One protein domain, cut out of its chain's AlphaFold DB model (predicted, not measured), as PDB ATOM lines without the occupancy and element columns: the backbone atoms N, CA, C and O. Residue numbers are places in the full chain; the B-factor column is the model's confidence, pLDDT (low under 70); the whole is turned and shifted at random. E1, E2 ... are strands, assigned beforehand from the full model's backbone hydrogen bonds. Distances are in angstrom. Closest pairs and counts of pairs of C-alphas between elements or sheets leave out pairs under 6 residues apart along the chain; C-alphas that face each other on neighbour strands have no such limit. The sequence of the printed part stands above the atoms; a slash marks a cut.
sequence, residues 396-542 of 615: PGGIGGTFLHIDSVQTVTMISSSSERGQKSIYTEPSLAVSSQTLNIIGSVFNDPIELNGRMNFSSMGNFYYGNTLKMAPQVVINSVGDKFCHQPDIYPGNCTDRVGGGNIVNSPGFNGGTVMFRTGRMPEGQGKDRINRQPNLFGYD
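Overview. This is residues 396 to 542 of the 615 residues of an uncharacterized protein of Acidobacteria bacterium (UniProt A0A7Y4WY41). Though little of it is regular structure, the chain winds in stacked turns, a solenoid: E1, E4, E6 and residues 470 to 472 of E8 make one wall, E2, E5, E7 and residues 476 to 481 of E8 another. E9 follows E8 in the stack. The 147 printed residues hold nine named strands, E1 to E9, and no named helix: all strand, with 57 residues in them. The branched parallel sheet is twisted; the whole is compact, radius of gyration of the C-alphas 15.0 A, spans 45 by 44 by 24 A.

Along the chain. E8, residues 470 to 481, bends by 135 degrees at residue 473; C-alpha 470 is at (11.408, 35.030, -37.543). E9 is 512 to 519, ending at (19.453, 24.093, -33.852). E6 is 450 to 452, E7 456 to 461, E4 422 to 428, E5 437 to 442, E1 400 to 406 (17.2 A), E2 411 to 415, E3 418 to 420.

Arrangement. E6 and E7 lie on one side of E8 (N 471 to O 450, N 477 to O 456, both 2.8 A), E9 on the other (N 478 to O 515, 2.9 A). E3 pairs with no named strand.

Size, cuts and confidence. The printed part has no cut. The E8 to E9 link is long, 30 residues. Low confidence, under 70, includes residues 487 to 494.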
ATOM      1  N   PRO A 396      -6.824  46.482 -38.679       74.19
ATOM      2  CA  PRO A 396      -6.004  47.649 -39.038       74.19
ATOM      3  C   PRO A 396      -6.045  48.792 -38.011       74.19
ATOM      4  O   PRO A 396      -5.104  49.575 -37.934       74.19
ATOM      5  N   GLY A 397      -7.124  48.875 -37.226       70.38
ATOM      6  CA  GLY A 397      -7.335  49.848 -36.156       70.38
ATOM      7  C   GLY A 397      -7.292  49.241 -34.752       70.38
ATOM      8  O   GLY A 397      -7.832  49.845 -33.832       70.38
ATOM      9  N   GLY A 398      -6.682  48.069 -34.571       74.75
ATOM     10  CA  GLY A 398      -6.435  47.467 -33.254       74.75
ATOM     11  C   GLY A 398      -5.003  46.967 -33.061       74.75
ATOM     12  O   GLY A 398      -4.601  46.725 -31.921       74.75
ATOM     13  N   ILE A 399      -4.225  46.873 -34.148       79.62
ATOM     14  CA  ILE A 399      -2.835  46.420 -34.116       79.62
ATOM     15  C   ILE A 399      -1.934  47.440 -33.405       79.62
ATOM     16  O   ILE A 399      -1.918  48.633 -33.717       79.62
ATOM     17  N   GLY A 400      -1.179  46.954 -32.427       80.50
ATOM     18  CA  GLY A 400      -0.182  47.708 -31.687       80.50
ATOM     19  C   GLY A 400       1.125  47.870 -32.455       80.50
ATOM     20  O   GLY A 400       1.278  47.382 -33.573       80.50
ATOM     21  N   GLY A 401       2.087  48.576 -31.865       86.38
ATOM     22  CA  GLY A 401       3.376  48.813 -32.509       86.38
ATOM     23  C   GLY A 401       4.411  47.721 -32.231       86.38
ATOM     24  O   GLY A 401       4.110  46.537 -32.377       86.38
ATOM     25  N   THR A 402       5.643  48.116 -31.900       91.62
ATOM     26  CA  THR A 402       6.758  47.179 -31.656       91.62
ATOM     27  C   THR A 402       6.983  46.980 -30.161       91.62
ATOM     28  O   THR A 402       7.167  47.971 -29.460       91.62
ATOM     29  N   PHE A 403       7.018  45.741 -29.656       95.00
ATOM     30  CA  PHE A 403       7.292  45.511 -28.229       95.00
ATOM     31  C   PHE A 403       8.728  45.911 -27.848       95.00
ATOM     32  O   PHE A 403       8.901  46.734 -26.948       95.00
ATOM     33  N   LEU A 404       9.736  45.427 -28.580       96.06
ATOM     34  CA  LEU A 404      11.143  45.770 -28.356       96.06
ATOM     35  C   LEU A 404      11.830  46.273 -29.635       96.06
ATOM     36  O   LEU A 404      11.917  45.551 -30.626       96.06
ATOM     37  N   HIS A 405      12.359  47.495 -29.592       93.88
ATOM     38  CA  HIS A 405      13.158  48.105 -30.656       93.88
ATOM     39  C   HIS A 405      14.585  48.345 -30.154       93.88
ATOM     40  O   HIS A 405      14.777  49.039 -29.155       93.88
ATOM     41  N   ILE A 406      15.576  47.793 -30.848       92.69
ATOM     42  CA  ILE A 406      16.991  47.895 -30.480       92.69
ATOM     43  C   ILE A 406      17.765  48.616 -31.587       92.69
ATOM     44  O   ILE A 406      17.862  48.115 -32.706       92.69
ATOM     45  N   ASP A 407      18.368  49.754 -31.254       88.06
ATOM     46  CA  ASP A 407      19.287  50.470 -32.136       88.06
ATOM     47  C   ASP A 407      20.727  49.990 -31.841       88.06
ATOM     48  O   ASP A 407      21.411  49.466 -32.721       88.06
ATOM     49  N   SER A 408      21.174  50.097 -30.579       83.25
ATOM     50  CA  SER A 408      22.501  49.652 -30.130       83.25
ATOM     51  C   SER A 408      22.514  49.161 -28.678       83.25
ATOM     52  O   SER A 408      22.093  49.873 -27.765       83.25
ATOM     53  N   VAL A 409      23.019  47.946 -28.442       86.31
ATOM     54  CA  VAL A 409      23.126  47.349 -27.099       86.31
ATOM     55  C   VAL A 409      24.227  46.290 -27.039       86.31
ATOM     56  O   VAL A 409      24.484  45.622 -28.039       86.31
ATOM     57  N   GLN A 410      24.864  46.088 -25.881       87.31
ATOM     58  CA  GLN A 410      25.768  44.939 -25.709       87.31
ATOM     59  C   GLN A 410      24.990  43.631 -25.519       87.31
ATOM     60  O   GLN A 410      25.182  42.681 -26.281       87.31
ATOM     61  N   THR A 411      24.086  43.574 -24.537       91.12
ATOM     62  CA  THR A 411      23.247  42.396 -24.318       91.12
ATOM     63  C   THR A 411      21.827  42.724 -23.861       91.12
ATOM     64  O   THR A 411      21.595  43.608 -23.034       91.12
ATOM     65  N   VAL A 412      20.874  41.963 -24.398       95.38
ATOM     66  CA  VAL A 412      19.487  41.909 -23.937       95.38
ATOM     67  C   VAL A 412      19.152  40.461 -23.621       95.38
ATOM     68  O   VAL A 412      19.382  39.577 -24.443       95.38
ATOM     69  N   THR A 413      18.585  40.217 -22.446       97.69
ATOM     70  CA  THR A 413      18.018  38.922 -22.075       97.69
ATOM     71  C   THR A 413      16.532  39.089 -21.810       97.69
ATOM     72  O   THR A 413      16.138  39.932 -21.009       97.69
ATOM     73  N   MET A 414      15.709  38.299 -22.493       98.19
ATOM     74  CA  MET A 414      14.261  38.287 -22.342       98.19
ATOM     75  C   MET A 414      13.796  36.918 -21.847       98.19
ATOM     76  O   MET A 414      14.116  35.902 -22.461       98.19
ATOM     77  N   ILE A 415      13.055  36.882 -20.740       98.50
ATOM     78  CA  ILE A 415      12.635  35.646 -20.067       98.50
ATOM     79  C   ILE A 415      11.124  35.661 -19.861       98.50
ATOM     80  O   ILE A 415      10.564  36.667 -19.420       98.50
ATOM     81  N   SER A 416      10.460  34.547 -20.179       97.44
ATOM     82  CA  SER A 416       9.028  34.328 -19.917       97.44
ATOM     83  C   SER A 416       8.131  35.489 -20.352       97.44
ATOM     84  O   SER A 416       7.141  35.799 -19.702       97.44
ATOM     85  N   SER A 417       8.500  36.163 -21.438       98.06
ATOM     86  CA  SER A 417       7.800  37.347 -21.928       98.06
ATOM     87  C   SER A 417       7.003  37.001 -23.175       98.06
ATOM     88  O   SER A 417       7.219  35.961 -23.802       98.06
ATOM     89  N   SER A 418       6.059  37.855 -23.545       94.75
ATOM     90  CA  SER A 418       5.241  37.598 -24.720       94.75
ATOM     91  C   SER A 418       4.847  38.846 -25.489       94.75
ATOM     92  O   SER A 418       4.838  39.960 -24.966       94.75
ATOM     93  N   SER A 419       4.553  38.651 -26.772       92.06
ATOM     94  CA  SER A 419       3.978  39.691 -27.619       92.06
ATOM     95  C   SER A 419       2.915  39.120 -28.538       92.06
ATOM     96  O   SER A 419       3.120  38.079 -29.171       92.06
ATOM     97  N   GLU A 420       1.798  39.830 -28.636       87.75
ATOM     98  CA  GLU A 420       0.744  39.554 -29.607       87.75
ATOM     99  C   GLU A 420       0.072  40.840 -30.084       87.75
ATOM    100  O   GLU A 420       0.050  41.859 -29.391       87.75
ATOM    101  N   ARG A 421      -0.557  40.776 -31.260       86.62
ATOM    102  CA  ARG A 421      -1.345  41.883 -31.821       86.62
ATOM    103  C   ARG A 421      -0.498  43.135 -32.040       86.62
ATOM    104  O   ARG A 421      -1.039  44.232 -32.071       86.62
ATOM    105  N   GLY A 422       0.812  42.987 -32.183       86.50
ATOM    106  CA  GLY A 422       1.756  44.026 -32.558       86.50
ATOM    107  C   GLY A 422       2.125  43.960 -34.038       86.50
ATOM    108  O   GLY A 422       1.956  42.947 -34.714       86.50
ATOM    109  N   GLN A 423       2.670  45.058 -34.555       86.94
ATOM    110  CA  GLN A 423       3.325  45.059 -35.861       86.94
ATOM    111  C   GLN A 423       4.585  44.190 -35.846       86.94
ATOM    112  O   GLN A 423       4.875  43.517 -36.835       86.94
ATOM    113  N   LYS A 424       5.333  44.233 -34.737       89.81
ATOM    114  CA  LYS A 424       6.543  43.438 -34.506       89.81
ATOM    115  C   LYS A 424       6.675  43.116 -33.020       89.81
ATOM    116  O   LYS A 424       6.449  43.974 -32.170       89.81
ATOM    117  N   SER A 425       7.121  41.911 -32.707       93.75
ATOM    118  CA  SER A 425       7.542  41.564 -31.352       93.75
ATOM    119  C   SER A 425       8.903  42.194 -31.049       93.75
ATOM    120  O   SER A 425       9.089  42.861 -30.034       93.75
ATOM    121  N   ILE A 426       9.867  42.010 -31.954       95.06
ATOM    122  CA  ILE A 426      11.242  42.488 -31.780       95.06
ATOM    123  C   ILE A 426      11.757  43.016 -33.115       95.06
ATOM    124  O   ILE A 426      11.541  42.400 -34.158       95.06
ATOM    125  N   TYR A 427      12.445  44.149 -33.078       93.38
ATOM    126  CA  TYR A 427      13.100  44.745 -34.234       93.38
ATOM    127  C   TYR A 427      14.486  45.264 -33.853       93.38
ATOM    128  O   TYR A 427      14.625  45.943 -32.833       93.38
ATOM    129  N   THR A 428      15.492  44.986 -34.683       92.25
ATOM    130  CA  THR A 428      16.810  45.628 -34.578       92.25
ATOM    131  C   THR A 428      17.096  46.493 -35.805       92.25
ATOM    132  O   THR A 428      16.790  46.110 -36.939       92.25
ATOM    133  N   GLU A 429      17.681  47.667 -35.582       87.06
ATOM    134  CA  GLU A 429      17.949  48.662 -36.623       87.06
ATOM    135  C   GLU A 429      19.171  48.270 -37.491       87.06
ATOM    136  O   GLU A 429      20.291  48.179 -36.973       87.06
ATOM    137  N   PRO A 430      19.012  48.068 -38.819       79.69
ATOM    138  CA  PRO A 430      20.093  47.611 -39.699       79.69
ATOM    139  C   PRO A 430      21.337  48.504 -39.717       79.69
ATOM    140  O   PRO A 430      22.450  48.006 -39.884       79.69
ATOM    141  N   SER A 431      21.148  49.821 -39.596       68.81
ATOM    142  CA  SER A 431      22.206  50.820 -39.790       68.81
ATOM    143  C   SER A 431      23.146  50.984 -38.587       68.81
ATOM    144  O   SER A 431      24.259  51.484 -38.756       68.81
ATOM    145  N   LEU A 432      22.734  50.542 -37.392       63.34
ATOM    146  CA  LEU A 432      23.444  50.782 -36.126       63.34
ATOM    147  C   LEU A 432      23.853  49.496 -35.382       63.34
ATOM    148  O   LEU A 432      24.733  49.537 -34.520       63.34
ATOM    149  N   ALA A 433      23.321  48.334 -35.772       57.59
ATOM    150  CA  ALA A 433      23.683  47.023 -35.226       57.59
ATOM    151  C   ALA A 433      25.016  46.472 -35.796       57.59
ATOM    152  O   ALA A 433      25.089  45.377 -36.358       57.59
ATOM    153  N   VAL A 434      26.093  47.260 -35.696       49.03
ATOM    154  CA  VAL A 434      27.417  46.975 -36.296       49.03
ATOM    155  C   VAL A 434      28.409  46.260 -35.364       49.03
ATOM    156  O   VAL A 434      29.440  45.777 -35.837       49.03
ATOM    157  N   SER A 435      28.110  46.148 -34.067       55.03
ATOM    158  CA  SER A 435      28.937  45.452 -33.061       55.03
ATOM    159  C   SER A 435      28.267  44.154 -32.593       55.03
ATOM    160  O   SER A 435      27.059  44.037 -32.734       55.03
ATOM    161  N   SER A 436      29.027  43.179 -32.075       60.59
ATOM    162  CA  SER A 436      28.547  41.848 -31.649       60.59
ATOM    163  C   SER A 436      27.528  41.902 -30.497       60.59
ATOM    164  O   SER A 436      27.858  41.600 -29.351       60.59
ATOM    165  N   GLN A 437      26.286  42.282 -30.798       82.75
ATOM    166  CA  GLN A 437      25.189  42.319 -29.832       82.75
ATOM    167  C   GLN A 437      24.742  40.895 -29.506       82.75
ATOM    168  O   GLN A 437      24.726  40.032 -30.387       82.75
ATOM    169  N   THR A 438      24.347  40.644 -28.261       90.44
ATOM    170  CA  THR A 438      23.771  39.352 -27.865       90.44
ATOM    171  C   THR A 438      22.329  39.527 -27.417       90.44
ATOM    172  O   THR A 438      22.065  40.216 -26.432       90.44
ATOM    173  N   LEU A 439      21.404  38.870 -28.115       95.12
ATOM    174  CA  LEU A 439      19.999  38.776 -27.733       95.12
ATOM    175  C   LEU A 439      19.710  37.347 -27.279       95.12
ATOM    176  O   LEU A 439      19.724  36.421 -28.091       95.12
ATOM    177  N   ASN A 440      19.438  37.186 -25.987       97.19
ATOM    178  CA  ASN A 440      19.002  35.930 -25.395       97.19
ATOM    179  C   ASN A 440      17.494  35.981 -25.172       97.19
ATOM    180  O   ASN A 440      16.992  36.923 -24.561       97.19
ATOM    181  N   ILE A 441      16.774  34.965 -25.623       97.62
ATOM    182  CA  ILE A 441      15.341  34.823 -25.379       97.62
ATOM    183  C   ILE A 441      15.090  33.436 -24.805       97.62
ATOM    184  O   ILE A 441      15.528  32.440 -25.382       97.62
ATOM    185  N   ILE A 442      14.384  33.367 -23.680       98.12
ATOM    186  CA  ILE A 442      14.169  32.130 -22.930       98.12
ATOM    187  C   ILE A 442      12.691  31.998 -22.553       98.12
ATOM    188  O   ILE A 442      12.106  32.923 -21.984       98.12
ATOM    189  N   GLY A 443      12.085  30.846 -22.847       96.00
ATOM    190  CA  GLY A 443      10.733  30.485 -22.397       96.00
ATOM    191  C   GLY A 443       9.630  31.491 -22.750       96.00
ATOM    192  O   GLY A 443       8.686  31.645 -21.982       96.00
ATOM    193  N   SER A 444       9.776  32.221 -23.856       96.44
ATOM    194  CA  SER A 444       8.925  33.347 -24.263       96.44
ATOM    195  C   SER A 444       8.010  32.988 -25.441       96.44
ATOM    196  O   SER A 444       8.277  32.032 -26.169       96.44
ATOM    197  N   VAL A 445       6.927  33.748 -25.644       92.62
ATOM    198  CA  VAL A 445       5.873  33.466 -26.641       92.62
ATOM    199  C   VAL A 445       5.670  34.662 -27.573       92.62
ATOM    200  O   VAL A 445       5.231  35.720 -27.130       92.62
ATOM    201  N   PHE A 446       5.923  34.503 -28.873       91.94
ATOM    202  CA  PHE A 446       5.785  35.594 -29.845       91.94
ATOM    203  C   PHE A 446       4.883  35.229 -31.016       91.94
ATOM    204  O   PHE A 446       5.187  34.333 -31.814       91.94
ATOM    205  N   ASN A 447       3.802  35.995 -31.145       86.81
ATOM    206  CA  ASN A 447       2.815  35.821 -32.206       86.81
ATOM    207  C   ASN A 447       3.059  36.736 -33.411       86.81
ATOM    208  O   ASN A 447       2.546  36.470 -34.498       86.81
ATOM    209  N   ASP A 448       3.857  37.790 -33.232       87.75
ATOM    210  CA  ASP A 448       4.107  38.809 -34.250       87.75
ATOM    211  C   ASP A 448       5.557  38.759 -34.754       87.75
ATOM    212  O   ASP A 448       6.430  38.228 -34.054       87.75
ATOM    213  N   PRO A 449       5.854  39.331 -35.939       90.56
ATOM    214  CA  PRO A 449       7.174  39.253 -36.553       90.56
ATOM    215  C   PRO A 449       8.324  39.686 -35.637       90.56
ATOM    216  O   PRO A 449       8.243  40.693 -34.935       90.56
ATOM    217  N   ILE A 450       9.421  38.943 -35.700       94.44
ATOM    218  CA  ILE A 450      10.722  39.293 -35.139       94.44
ATOM    219  C   ILE A 450      11.659  39.521 -36.314       94.44
ATOM    220  O   ILE A 450      11.876  38.623 -37.127       94.44
ATOM    221  N   GLU A 451      12.196  40.728 -36.407       93.94
ATOM    222  CA  GLU A 451      13.056  41.155 -37.501       93.94
ATOM    223  C   GLU A 451      14.419  41.556 -36.945       93.94
ATOM    224  O   GLU A 451      14.574  42.636 -36.374       93.94
ATOM    225  N   LEU A 452      15.396  40.663 -37.094       93.25
ATOM    226  CA  LEU A 452      16.752  40.888 -36.616       93.25
ATOM    227  C   LEU A 452      17.692  41.184 -37.783       93.25
ATOM    228  O   LEU A 452      17.840  40.397 -38.717       93.25
ATOM    229  N   ASN A 453      18.348  42.328 -37.696       89.69
ATOM    230  CA  ASN A 453      19.332  42.863 -38.619       89.69
ATOM    231  C   ASN A 453      20.676  43.106 -37.918       89.69
ATOM    232  O   ASN A 453      20.766  43.127 -36.688       89.69
ATOM    233  N   GLY A 454      21.717  43.344 -38.721       83.19
ATOM    234  CA  GLY A 454      23.066  43.619 -38.228       83.19
ATOM    235  C   GLY A 454      23.840  42.370 -37.802       83.19
ATOM    236  O   GLY A 454      23.439  41.239 -38.076       83.19
ATOM    237  N   ARG A 455      24.997  42.581 -37.169       83.56
ATOM    238  CA  ARG A 455      25.875  41.509 -36.671       83.56
ATOM    239  C   ARG A 455      25.516  41.187 -35.227       83.56
ATOM    240  O   ARG A 455      25.967  41.876 -34.318       83.56
ATOM    241  N   MET A 456      24.740  40.134 -35.002       87.06
ATOM    242  CA  MET A 456      24.326  39.759 -33.650       87.06
ATOM    243  C   MET A 456      24.318  38.253 -33.427       87.06
ATOM    244  O   MET A 456      24.092  37.476 -34.353       87.06
ATOM    245  N   ASN A 457      24.507  37.870 -32.170       91.19
ATOM    246  CA  ASN A 457      24.286  36.523 -31.675       91.19
ATOM    247  C   ASN A 457      22.869  36.438 -31.111       91.19
ATOM    248  O   ASN A 457      22.535  37.097 -30.125       91.19
ATOM    249  N   PHE A 458      22.040  35.620 -31.743       94.50
ATOM    250  CA  PHE A 458      20.696  35.310 -31.296       94.50
ATOM    251  C   PHE A 458      20.686  33.937 -30.624       94.50
ATOM    252  O   PHE A 458      20.883  32.915 -31.285       94.50
ATOM    253  N   SER A 459      20.472  33.917 -29.311       95.62
ATOM    254  CA  SER A 459      20.312  32.695 -28.525       95.62
ATOM    255  C   SER A 459      18.853  32.546 -28.117       95.62
ATOM    256  O   SER A 459      18.292  33.408 -27.444       95.62
ATOM    257  N   SER A 460      18.232  31.454 -28.537       96.12
ATOM    258  CA  SER A 460      16.813  31.189 -28.348       96.12
ATOM    259  C   SER A 460      16.630  29.824 -27.700       96.12
ATOM    260  O   SER A 460      17.173  28.825 -28.177       96.12
ATOM    261  N   MET A 461      15.936  29.788 -26.563       96.06
ATOM    262  CA  MET A 461      15.835  28.600 -25.722       96.06
ATOM    263  C   MET A 461      14.409  28.370 -25.220       96.06
ATOM    264  O   MET A 461      13.893  29.133 -24.403       96.06
ATOM    265  N   GLY A 462      13.793  27.269 -25.649       92.81
ATOM    266  CA  GLY A 462      12.471  26.842 -25.194       92.81
ATOM    267  C   GLY A 462      11.368  27.848 -25.516       92.81
ATOM    268  O   GLY A 462      10.376  27.910 -24.791       92.81
ATOM    269  N   ASN A 463      11.554  28.666 -26.551       93.88
ATOM    270  CA  ASN A 463      10.586  29.677 -26.939       93.88
ATOM    271  C   ASN A 463       9.498  29.095 -27.825       93.88
ATOM    272  O   ASN A 463       9.620  28.022 -28.422       93.88
ATOM    273  N   PHE A 464       8.434  29.869 -27.944       89.75
ATOM    274  CA  PHE A 464       7.318  29.583 -28.803       89.75
ATOM    275  C   PHE A 464       7.129  30.713 -29.820       89.75
ATOM    276  O   PHE A 464       7.002  31.884 -29.460       89.75
ATOM    277  N   TYR A 465       7.059  30.343 -31.094       89.38
ATOM    278  CA  TYR A 465       6.888  31.254 -32.216       89.38
ATOM    279  C   TYR A 465       5.714  30.828 -33.089       89.38
ATOM    280  O   TYR A 465       5.525  29.640 -33.355       89.38
ATOM    281  N   TYR A 466       4.969  31.792 -33.620       83.56
ATOM    282  CA  TYR A 466       4.022  31.514 -34.701       83.56
ATOM    283  C   TYR A 466       4.739  31.153 -36.019       83.56
ATOM    284  O   TYR A 466       5.962  31.288 -36.141       83.56
ATOM    285  N   GLY A 467       4.000  30.661 -37.019       80.81
ATOM    286  CA  GLY A 467       4.584  30.325 -38.319       80.81
ATOM    287  C   GLY A 467       5.257  31.544 -38.960       80.81
ATOM    288  O   GLY A 467       4.703  32.633 -38.951       80.81
ATOM    289  N   ASN A 468       6.464  31.378 -39.512       80.12
ATOM    290  CA  ASN A 468       7.193  32.421 -40.255       80.12
ATOM    291  C   ASN A 468       7.363  33.786 -39.547       80.12
ATOM    292  O   ASN A 468       7.533  34.807 -40.215       80.12
ATOM    293  N   THR A 469       7.366  33.834 -38.213       87.00
ATOM    294  CA  THR A 469       7.563  35.094 -37.474       87.00
ATOM    295  C   THR A 469       9.007  35.585 -37.508       87.00
ATOM    296  O   THR A 469       9.235  36.788 -37.460       87.00
ATOM    297  N   LEU A 470       9.988  34.687 -37.616       91.75
ATOM    298  CA  LEU A 470      11.408  35.030 -37.543       91.75
ATOM    299  C   LEU A 470      11.990  35.384 -38.916       91.75
ATOM    300  O   LEU A 470      12.129  34.509 -39.773       91.75
ATOM    301  N   LYS A 471      12.406  36.642 -39.092       92.88
ATOM    302  CA  LYS A 471      13.157  37.127 -40.258       92.88
ATOM    303  C   LYS A 471      14.517  37.649 -39.808       92.88
ATOM    304  O   LYS A 471      14.595  38.604 -39.039       92.88
ATOM    305  N   MET A 472      15.579  37.029 -40.303       91.88
ATOM    306  CA  MET A 472      16.941  37.282 -39.848       91.88
ATOM    307  C   MET A 472      17.831  37.673 -41.028       91.88
ATOM    308  O   MET A 472      17.872  36.981 -42.049       91.88
ATOM    309  N   ALA A 473      18.586  38.759 -40.890       90.44
ATOM    310  CA  ALA A 473      19.617  39.116 -41.855       90.44
ATOM    311  C   ALA A 473      20.740  38.054 -41.867       90.44
ATOM    312  O   ALA A 473      20.987  37.418 -40.841       90.44
ATOM    313  N   PRO A 474      21.461  37.850 -42.987       88.19
ATOM    314  CA  PRO A 474      22.490  36.805 -43.101       88.19
ATOM    315  C   PRO A 474      23.595  36.863 -42.034       88.19
ATOM    316  O   PRO A 474      24.187  35.840 -41.699       88.19
ATOM    317  N   GLN A 475      23.865  38.057 -41.499       86.19
ATOM    318  CA  GLN A 475      24.893  38.311 -40.488       86.19
ATOM    319  C   GLN A 475      24.459  37.955 -39.055       86.19
ATOM    320  O   GLN A 475      25.277  38.039 -38.138       86.19
ATOM    321  N   VAL A 476      23.195  37.575 -38.848       89.75
ATOM    322  CA  VAL A 476      22.684  37.106 -37.556       89.75
ATOM    323  C   VAL A 476      23.105  35.654 -37.352       89.75
ATOM    324  O   VAL A 476      22.756  34.783 -38.149       89.75
ATOM    325  N   VAL A 477      23.825  35.387 -36.268       90.69
ATOM    326  CA  VAL A 477      24.271  34.049 -35.865       90.69
ATOM    327  C   VAL A 477      23.250  33.459 -34.899       90.69
ATOM    328  O   VAL A 477      22.944  34.068 -33.878       90.69
ATOM    329  N   ILE A 478      22.711  32.282 -35.212       92.50
ATOM    330  CA  ILE A 478      21.567  31.700 -34.499       92.50
ATOM    331  C   ILE A 478      21.984  30.441 -33.733       92.50
ATOM    332  O   ILE A 478      22.510  29.492 -34.321       92.50
ATOM    333  N   ASN A 479      21.652  30.414 -32.442       93.50
ATOM    334  CA  ASN A 479      21.672  29.234 -31.581       93.50
ATOM    335  C   ASN A 479      20.258  28.997 -31.039       93.50
ATOM    336  O   ASN A 479      19.718  29.844 -30.333       93.50
ATOM    337  N   SER A 480      19.649  27.866 -31.384       94.06
ATOM    338  CA  SER A 480      18.253  27.548 -31.059       94.06
ATOM    339  C   SER A 480      18.142  26.200 -30.352       94.06
ATOM    340  O   SER A 480      18.589  25.172 -30.872       94.06
ATOM    341  N   VAL A 481      17.547  26.188 -29.160       93.38
ATOM    342  CA  VAL A 481      17.456  25.000 -28.304       93.38
ATOM    343  C   VAL A 481      16.031  24.811 -27.805       93.38
ATOM    344  O   VAL A 481      15.558  25.555 -26.959       93.38
ATOM    345  N   GLY A 482      15.342  23.783 -28.288       89.50
ATOM    346  CA  GLY A 482      13.993  23.432 -27.839       89.50
ATOM    347  C   GLY A 482      12.894  24.403 -28.278       89.50
ATOM    348  O   GLY A 482      11.792  24.331 -27.740       89.50
ATOM    349  N   ASP A 483      13.172  25.295 -29.232       91.00
ATOM    350  CA  ASP A 483      12.169  26.225 -29.747       91.00
ATOM    351  C   ASP A 483      11.082  25.508 -30.545       91.00
ATOM    352  O   ASP A 483      11.348  24.598 -31.342       91.00
ATOM    353  N   LYS A 484       9.847  25.970 -30.370       86.75
ATOM    354  CA  LYS A 484       8.681  25.494 -31.105       86.75
ATOM    355  C   LYS A 484       8.195  26.557 -32.071       86.75
ATOM    356  O   LYS A 484       8.079  27.731 -31.734       86.75
ATOM    357  N   PHE A 485       7.867  26.100 -33.271       84.62
ATOM    358  CA  PHE A 485       7.264  26.920 -34.306       84.62
ATOM    359  C   PHE A 485       5.891  26.344 -34.627       84.62
ATOM    360  O   PHE A 485       5.828  25.189 -35.054       84.62
ATOM    361  N   CYS A 486       4.856  27.167 -34.459       79.19
ATOM    362  CA  CYS A 486       3.427  26.849 -34.495       79.19
ATOM    363  C   CYS A 486       2.868  26.155 -33.254       79.19
ATOM    364  O   CYS A 486       3.570  25.430 -32.551       79.19
ATOM    365  N   HIS A 487       1.586  26.433 -32.970       68.75
ATOM    366  CA  HIS A 487       0.960  25.997 -31.723       68.75
ATOM    367  C   HIS A 487       0.684  24.515 -31.780       68.75
ATOM    368  O   HIS A 487       0.350  23.966 -32.828       68.75
ATOM    369  N   GLN A 488       0.797  23.885 -30.617       65.62
ATOM    370  CA  GLN A 488       0.248  22.556 -30.458       65.62
ATOM    371  C   GLN A 488      -1.277  22.666 -30.578       65.62
ATOM    372  O   GLN A 488      -1.861  23.487 -29.859       65.62
ATOM    373  N   PRO A 489      -1.918  21.863 -31.446       63.06
ATOM    374  CA  PRO A 489      -3.364  21.926 -31.662       63.06
ATOM    375  C   PRO A 489      -4.181  21.752 -30.373       63.06
ATOM    376  O   PRO A 489      -5.274  22.297 -30.265       63.06
ATOM    377  N   ASP A 490      -3.630  21.048 -29.380       66.62
ATOM    378  CA  ASP A 490      -4.272  20.817 -28.079       66.62
ATOM    379  C   ASP A 490      -4.302  22.067 -27.177       66.62
ATOM    380  O   ASP A 490      -5.127  22.151 -26.270       66.62
ATOM    381  N   ILE A 491      -3.406  23.037 -27.404       65.31
ATOM    382  CA  ILE A 491      -3.320  24.291 -26.630       65.31
ATOM    383  C   ILE A 491      -4.007  25.434 -27.381       65.31
ATOM    384  O   ILE A 491      -4.734  26.224 -26.781       65.31
ATOM    385  N   TYR A 492      -3.775  25.532 -28.691       65.56
ATOM    386  CA  TYR A 492      -4.404  26.531 -29.550       65.56
ATOM    387  C   TYR A 492      -4.873  25.847 -30.844       65.56
ATOM    388  O   TYR A 492      -4.063  25.650 -31.756       65.56
ATOM    389  N   PRO A 493      -6.150  25.428 -30.924       60.44
ATOM    390  CA  PRO A 493      -6.652  24.654 -32.054       60.44
ATOM    391  C   PRO A 493      -6.651  25.485 -33.342       60.44
ATOM    392  O   PRO A 493      -7.240  26.565 -33.405       60.44
ATOM    393  N   GLY A 494      -6.001  24.969 -34.386       66.62
ATOM    394  CA  GLY A 494      -5.929  25.595 -35.706       66.62
ATOM    395  C   GLY A 494      -4.688  25.182 -36.500       66.62
ATOM    396  O   GLY A 494      -3.749  24.607 -35.952       66.62
ATOM    397  N   ASN A 495      -4.677  25.521 -37.796       70.62
ATOM    398  CA  ASN A 495      -3.529  25.257 -38.664       70.62
ATOM    399  C   ASN A 495      -2.313  26.100 -38.241       70.62
ATOM    400  O   ASN A 495      -2.445  27.244 -37.802       70.62
ATOM    401  N   CYS A 496      -1.114  25.569 -38.483       77.38
ATOM    402  CA  CYS A 496       0.132  26.333 -38.440       77.38
ATOM    403  C   CYS A 496       0.105  27.406 -39.538       77.38
ATOM    404  O   CYS A 496       0.337  27.095 -40.704       77.38
ATOM    405  N   THR A 497      -0.223  28.650 -39.186       78.31
ATOM    406  CA  THR A 497      -0.307  29.776 -40.130       78.31
ATOM    407  C   THR A 497       0.759  30.835 -39.866       78.31
ATOM    408  O   THR A 497       1.376  30.839 -38.805       78.31
ATOM    409  N   ASP A 498       1.000  31.732 -40.827       71.50
ATOM    410  CA  ASP A 498       1.972  32.834 -40.697       71.50
ATOM    411  C   ASP A 498       1.511  34.001 -39.790       71.50
ATOM    412  O   ASP A 498       2.304  34.863 -39.418       71.50
ATOM    413  N   ARG A 499       0.231  34.014 -39.392       70.50
ATOM    414  CA  ARG A 499      -0.359  34.931 -38.401       70.50
ATOM    415  C   ARG A 499      -1.571  34.292 -37.717       70.50
ATOM    416  O   ARG A 499      -2.249  33.452 -38.320       70.50
ATOM    417  N   VAL A 500      -1.872  34.714 -36.487       64.44
ATOM    418  CA  VAL A 500      -3.070  34.297 -35.735       64.44
ATOM    419  C   VAL A 500      -4.345  34.719 -36.487       64.44
ATOM    420  O   VAL A 500      -4.544  35.902 -36.757       64.44
ATOM    421  N   GLY A 501      -5.223  33.759 -36.806       56.44
ATOM    422  CA  GLY A 501      -6.611  34.034 -37.220       56.44
ATOM    423  C   GLY A 501      -6.912  34.186 -38.721       56.44
ATOM    424  O   GLY A 501      -7.990  34.672 -39.049       56.44
ATOM    425  N   GLY A 502      -6.025  33.772 -39.637       61.25
ATOM    426  CA  GLY A 502      -6.343  33.770 -41.083       61.25
ATOM    427  C   GLY A 502      -5.161  33.818 -42.059       61.25
ATOM    428  O   GLY A 502      -5.353  34.171 -43.218       61.25
ATOM    429  N   GLY A 503      -3.947  33.521 -41.589       69.94
ATOM    430  CA  GLY A 503      -2.729  33.518 -42.403       69.94
ATOM    431  C   GLY A 503      -2.585  32.316 -43.347       69.94
ATOM    432  O   GLY A 503      -3.382  31.377 -43.310       69.94
ATOM    433  N   ASN A 504      -1.532  32.308 -44.170       79.69
ATOM    434  CA  ASN A 504      -1.221  31.165 -45.035       79.69
ATOM    435  C   ASN A 504      -0.726  29.981 -44.204       79.69
ATOM    436  O   ASN A 504       0.035  30.177 -43.257       79.69
ATOM    437  N   ILE A 505      -1.102  28.755 -44.583       79.12
ATOM    438  CA  ILE A 505      -0.595  27.534 -43.938       79.12
ATOM    439  C   ILE A 505       0.914  27.403 -44.196       79.12
ATOM    440  O   ILE A 505       1.372  27.476 -45.338       79.12
ATOM    441  N   VAL A 506       1.682  27.168 -43.133       78.00
ATOM    442  CA  VAL A 506       3.139  27.047 -43.148       78.00
ATOM    443  C   VAL A 506       3.538  25.596 -42.877       78.00
ATOM    444  O   VAL A 506       3.543  25.128 -41.747       78.00
ATOM    445  N   ASN A 507       3.946  24.878 -43.923       70.75
ATOM    446  CA  ASN A 507       4.323  23.459 -43.812       70.75
ATOM    447  C   ASN A 507       5.755  23.230 -43.287       70.75
ATOM    448  O   ASN A 507       6.168  22.096 -43.037       70.75
ATOM    449  N   SER A 508       6.566  24.283 -43.186       74.19
ATOM    450  CA  SER A 508       7.963  24.212 -42.727       74.19
ATOM    451  C   SER A 508       8.339  25.472 -41.948       74.19
ATOM    452  O   SER A 508       9.157  26.262 -42.414       74.19
ATOM    453  N   PRO A 509       7.719  25.695 -40.776       80.19
ATOM    454  CA  PRO A 509       7.962  26.896 -39.993       80.19
ATOM    455  C   PRO A 509       9.345  26.827 -39.328       80.19
ATOM    456  O   PRO A 509       9.815  25.738 -38.969       80.19
ATOM    457  N   GLY A 510       9.990  27.982 -39.164       83.56
ATOM    458  CA  GLY A 510      11.337  28.100 -38.609       83.56
ATOM    459  C   GLY A 510      11.948  29.481 -38.859       83.56
ATOM    460  O   GLY A 510      11.235  30.457 -39.080       83.56
ATOM    461  N   PHE A 511      13.279  29.541 -38.848       87.25
ATOM    462  CA  PHE A 511      14.052  30.738 -39.183       87.25
ATOM    463  C   PHE A 511      14.029  31.019 -40.687       87.25
ATOM    464  O   PHE A 511      14.360  30.133 -41.479       87.25
ATOM    465  N   ASN A 512      13.700  32.253 -41.072       88.06
ATOM    466  CA  ASN A 512      13.899  32.749 -42.427       88.06
ATOM    467  C   ASN A 512      15.153  33.638 -42.473       88.06
ATOM    468  O   ASN A 512      15.142  34.750 -41.946       88.06
ATOM    469  N   GLY A 513      16.227  33.137 -43.087       88.44
ATOM    470  CA  GLY A 513      17.535  33.797 -43.131       88.44
ATOM    471  C   GLY A 513      18.420  33.515 -41.909       88.44
ATOM    472  O   GLY A 513      18.173  32.572 -41.154       88.44
ATOM    473  N   GLY A 514      19.464  34.332 -41.741       88.06
ATOM    474  CA  GLY A 514      20.510  34.146 -40.729       88.06
ATOM    475  C   GLY A 514      21.409  32.927 -40.957       88.06
ATOM    476  O   GLY A 514      21.175  32.093 -41.833       88.06
ATOM    477  N   THR A 515      22.456  32.829 -40.143       89.06
ATOM    478  CA  THR A 515      23.409  31.716 -40.135       89.06
ATOM    479  C   THR A 515      23.171  30.867 -38.891       89.06
ATOM    480  O   THR A 515      23.486  31.270 -37.772       89.06
ATOM    481  N   VAL A 516      22.579  29.685 -39.070       87.94
ATOM    482  CA  VAL A 516      22.285  28.765 -37.962       87.94
ATOM    483  C   VAL A 516      23.536  27.969 -37.597       87.94
ATOM    484  O   VAL A 516      23.977  27.123 -38.369       87.94
ATOM    485  N   MET A 517      24.072  28.217 -36.401       87.25
ATOM    486  CA  MET A 517      25.226  27.492 -35.854       87.25
ATOM    487  C   MET A 517      24.801  26.228 -35.125       87.25
ATOM    488  O   MET A 517      25.414  25.174 -35.285       87.25
ATOM    489  N   PHE A 518      23.712  26.315 -34.367       87.94
ATOM    490  CA  PHE A 518      23.108  25.173 -33.706       87.94
ATOM    491  C   PHE A 518      21.590  25.303 -33.699       87.94
ATOM    492  O   PHE A 518      21.043  26.358 -33.372       87.94
ATOM    493  N   ARG A 519      20.899  24.213 -34.033       89.06
ATOM    494  CA  ARG A 519      19.453  24.093 -33.852       89.06
ATOM    495  C   ARG A 519      19.082  22.675 -33.459       89.06
ATOM    496  O   ARG A 519      19.396  21.730 -34.187       89.06
ATOM    497  N   THR A 520      18.348  22.524 -32.363       87.38
ATOM    498  CA  THR A 520      17.751  21.232 -32.006       87.38
ATOM    499  C   THR A 520      16.669  20.827 -33.003       87.38
ATOM    500  O   THR A 520      15.884  21.653 -33.468       87.38
ATOM    501  N   GLY A 521      16.597  19.540 -33.306       81.06
ATOM    502  CA  GLY A 521      15.540  18.938 -34.094       81.06
ATOM    503  C   GLY A 521      14.231  18.826 -33.320       81.06
ATOM    504  O   GLY A 521      14.183  18.989 -32.102       81.06
ATOM    505  N   ARG A 522      13.168  18.485 -34.047       79.19
ATOM    506  CA  ARG A 522      11.840  18.187 -33.505       79.19
ATOM    507  C   ARG A 522      11.265  16.922 -34.125       79.19
ATOM    508  O   ARG A 522      11.522  16.595 -35.290       79.19
ATOM    509  N   MET A 523      10.464  16.218 -33.337       77.38
ATOM    510  CA  MET A 523       9.628  15.119 -33.819       77.38
ATOM    511  C   MET A 523       8.447  15.681 -34.625       77.38
ATOM    512  O   MET A 523       8.153  16.870 -34.516       77.38
ATOM    513  N   PRO A 524       7.804  14.879 -35.491       76.56
ATOM    514  CA  PRO A 524       6.582  15.330 -36.140       76.56
ATOM    515  C   PRO A 524       5.485  15.564 -35.090       76.56
ATOM    516  O   PRO A 524       5.354  14.777 -34.154       76.56
ATOM    517  N   GLU A 525       4.699  16.624 -35.267       73.88
ATOM    518  CA  GLU A 525       3.599  17.016 -34.373       73.88
ATOM    519  C   GLU A 525       2.294  17.159 -35.177       73.88
ATOM    520  O   GLU A 525       2.331  17.467 -36.372       73.88
ATOM    521  N   GLY A 526       1.143  16.927 -34.538       71.69
ATOM    522  CA  GLY A 526      -0.179  17.022 -35.175       71.69
ATOM    523  C   GLY A 526      -0.511  15.886 -36.157       71.69
ATOM    524  O   GLY A 526       0.252  14.933 -36.340       71.69
ATOM    525  N   GLN A 527      -1.682  15.975 -36.796       69.62
ATOM    526  CA  GLN A 527      -2.145  15.051 -37.840       69.62
ATOM    527  C   GLN A 527      -2.871  15.805 -38.964       69.62
ATOM    528  O   GLN A 527      -3.338  16.926 -38.783       69.62
ATOM    529  N   GLY A 528      -2.985  15.188 -40.145       73.31
ATOM    530  CA  GLY A 528      -3.745  15.761 -41.261       73.31
ATOM    531  C   GLY A 528      -3.195  17.109 -41.742       73.31
ATOM    532  O   GLY A 528      -2.014  17.210 -42.071       73.31
ATOM    533  N   LYS A 529      -4.063  18.127 -41.812       63.62
ATOM    534  CA  LYS A 529      -3.721  19.488 -42.274       63.62
ATOM    535  C   LYS A 529      -2.908  20.296 -41.251       63.62
ATOM    536  O   LYS A 529      -2.236  21.239 -41.647       63.62
ATOM    537  N   ASP A 530      -2.892  19.860 -39.992       66.00
ATOM    538  CA  ASP A 530      -2.141  20.484 -38.896       66.00
ATOM    539  C   ASP A 530      -0.760  19.832 -38.683       66.00
ATOM    540  O   ASP A 530      -0.075  20.102 -37.697       66.00
ATOM    541  N   ARG A 531      -0.345  18.925 -39.582       72.31
ATOM    542  CA  ARG A 531       0.904  18.171 -39.434       72.31
ATOM    543  C   ARG A 531       2.125  19.072 -39.622       72.31
ATOM    544  O   ARG A 531       2.386  19.571 -40.715       72.31
ATOM    545  N   ILE A 532       2.957  19.138 -38.590       74.56
ATOM    546  CA  ILE A 532       4.299  19.717 -38.639       74.56
ATOM    547  C   ILE A 532       5.304  18.583 -38.855       74.56
ATOM    548  O   ILE A 532       5.316  17.579 -38.139       74.56
ATOM    549  N   ASN A 533       6.157  18.723 -39.870       78.25
ATOM    550  CA  ASN A 533       7.114  17.681 -40.232       78.25
ATOM    551  C   ASN A 533       8.279  17.572 -39.241       78.25
ATOM    552  O   ASN A 533       8.717  18.553 -38.634       78.25
ATOM    553  N   ARG A 534       8.828  16.353 -39.151       80.06
ATOM    554  CA  ARG A 534      10.074  16.074 -38.430       80.06
ATOM    555  C   ARG A 534      11.186  16.991 -38.936       80.06
ATOM    556  O   ARG A 534      11.323  17.193 -40.140       80.06
ATOM    557  N   GLN A 535      12.032  17.447 -38.021       79.69
ATOM    558  CA  GLN A 535      13.230  18.215 -38.333       79.69
ATOM    559  C   GLN A 535      14.429  17.623 -37.579       79.69
ATOM    560  O   GLN A 535      14.324  17.412 -36.373       79.69
ATOM    561  N   PRO A 536      15.553  17.310 -38.240       77.50
ATOM    562  CA  PRO A 536      16.752  16.840 -37.551       77.50
ATOM    563  C   PRO A 536      17.478  17.979 -36.818       77.50
ATOM    564  O   PRO A 536      17.253  19.158 -37.107       77.50
ATOM    565  N   ASN A 537      18.374  17.611 -35.893       81.50
ATOM    566  CA  ASN A 537      19.368  18.538 -35.346       81.50
ATOM    567  C   ASN A 537      20.232  19.099 -36.487       81.50
ATOM    568  O   ASN A 537      20.536  18.379 -37.440       81.50
ATOM    569  N   LEU A 538      20.645  20.357 -36.370       79.12
ATOM    570  CA  LEU A 538      21.527  21.024 -37.322       79.12
ATOM    571  C   LEU A 538      22.733  21.621 -36.593       79.12
ATOM    572  O   LEU A 538      22.567  22.319 -35.593       79.12
ATOM    573  N   PHE A 539      23.916  21.368 -37.149       79.25
ATOM    574  CA  PHE A 539      25.177  22.020 -36.801       79.25
ATOM    575  C   PHE A 539      25.662  22.804 -38.027       79.25
ATOM    576  O   PHE A 539      25.623  22.277 -39.140       79.25
ATOM    577  N   GLY A 540      26.041  24.066 -37.829       72.56
ATOM    578  CA  GLY A 540      26.547  24.948 -38.882       72.56
ATOM    579  C   GLY A 540      27.980  24.614 -39.313       72.56
ATOM    580  O   GLY A 540      28.657  23.801 -38.687       72.56
ATOM    581  N   TYR A 541      28.441  25.258 -40.387       52.47
ATOM    582  CA  TYR A 541      29.725  24.952 -41.036       52.47
ATOM    583  C   TYR A 541      30.964  25.463 -40.276       52.47
ATOM    584  O   TYR A 541      32.024  24.863 -40.405       52.47
ATOM    585  N   ASP A 542      30.826  26.495 -39.438       57.28
ATOM    586  CA  ASP A 542      31.924  27.082 -38.644       57.28
ATOM    587  C   ASP A 542      31.933  26.582 -37.183       57.28
ATOM    588  O   ASP A 542      32.284  27.308 -36.251       57.28
TER     589      ASP A 542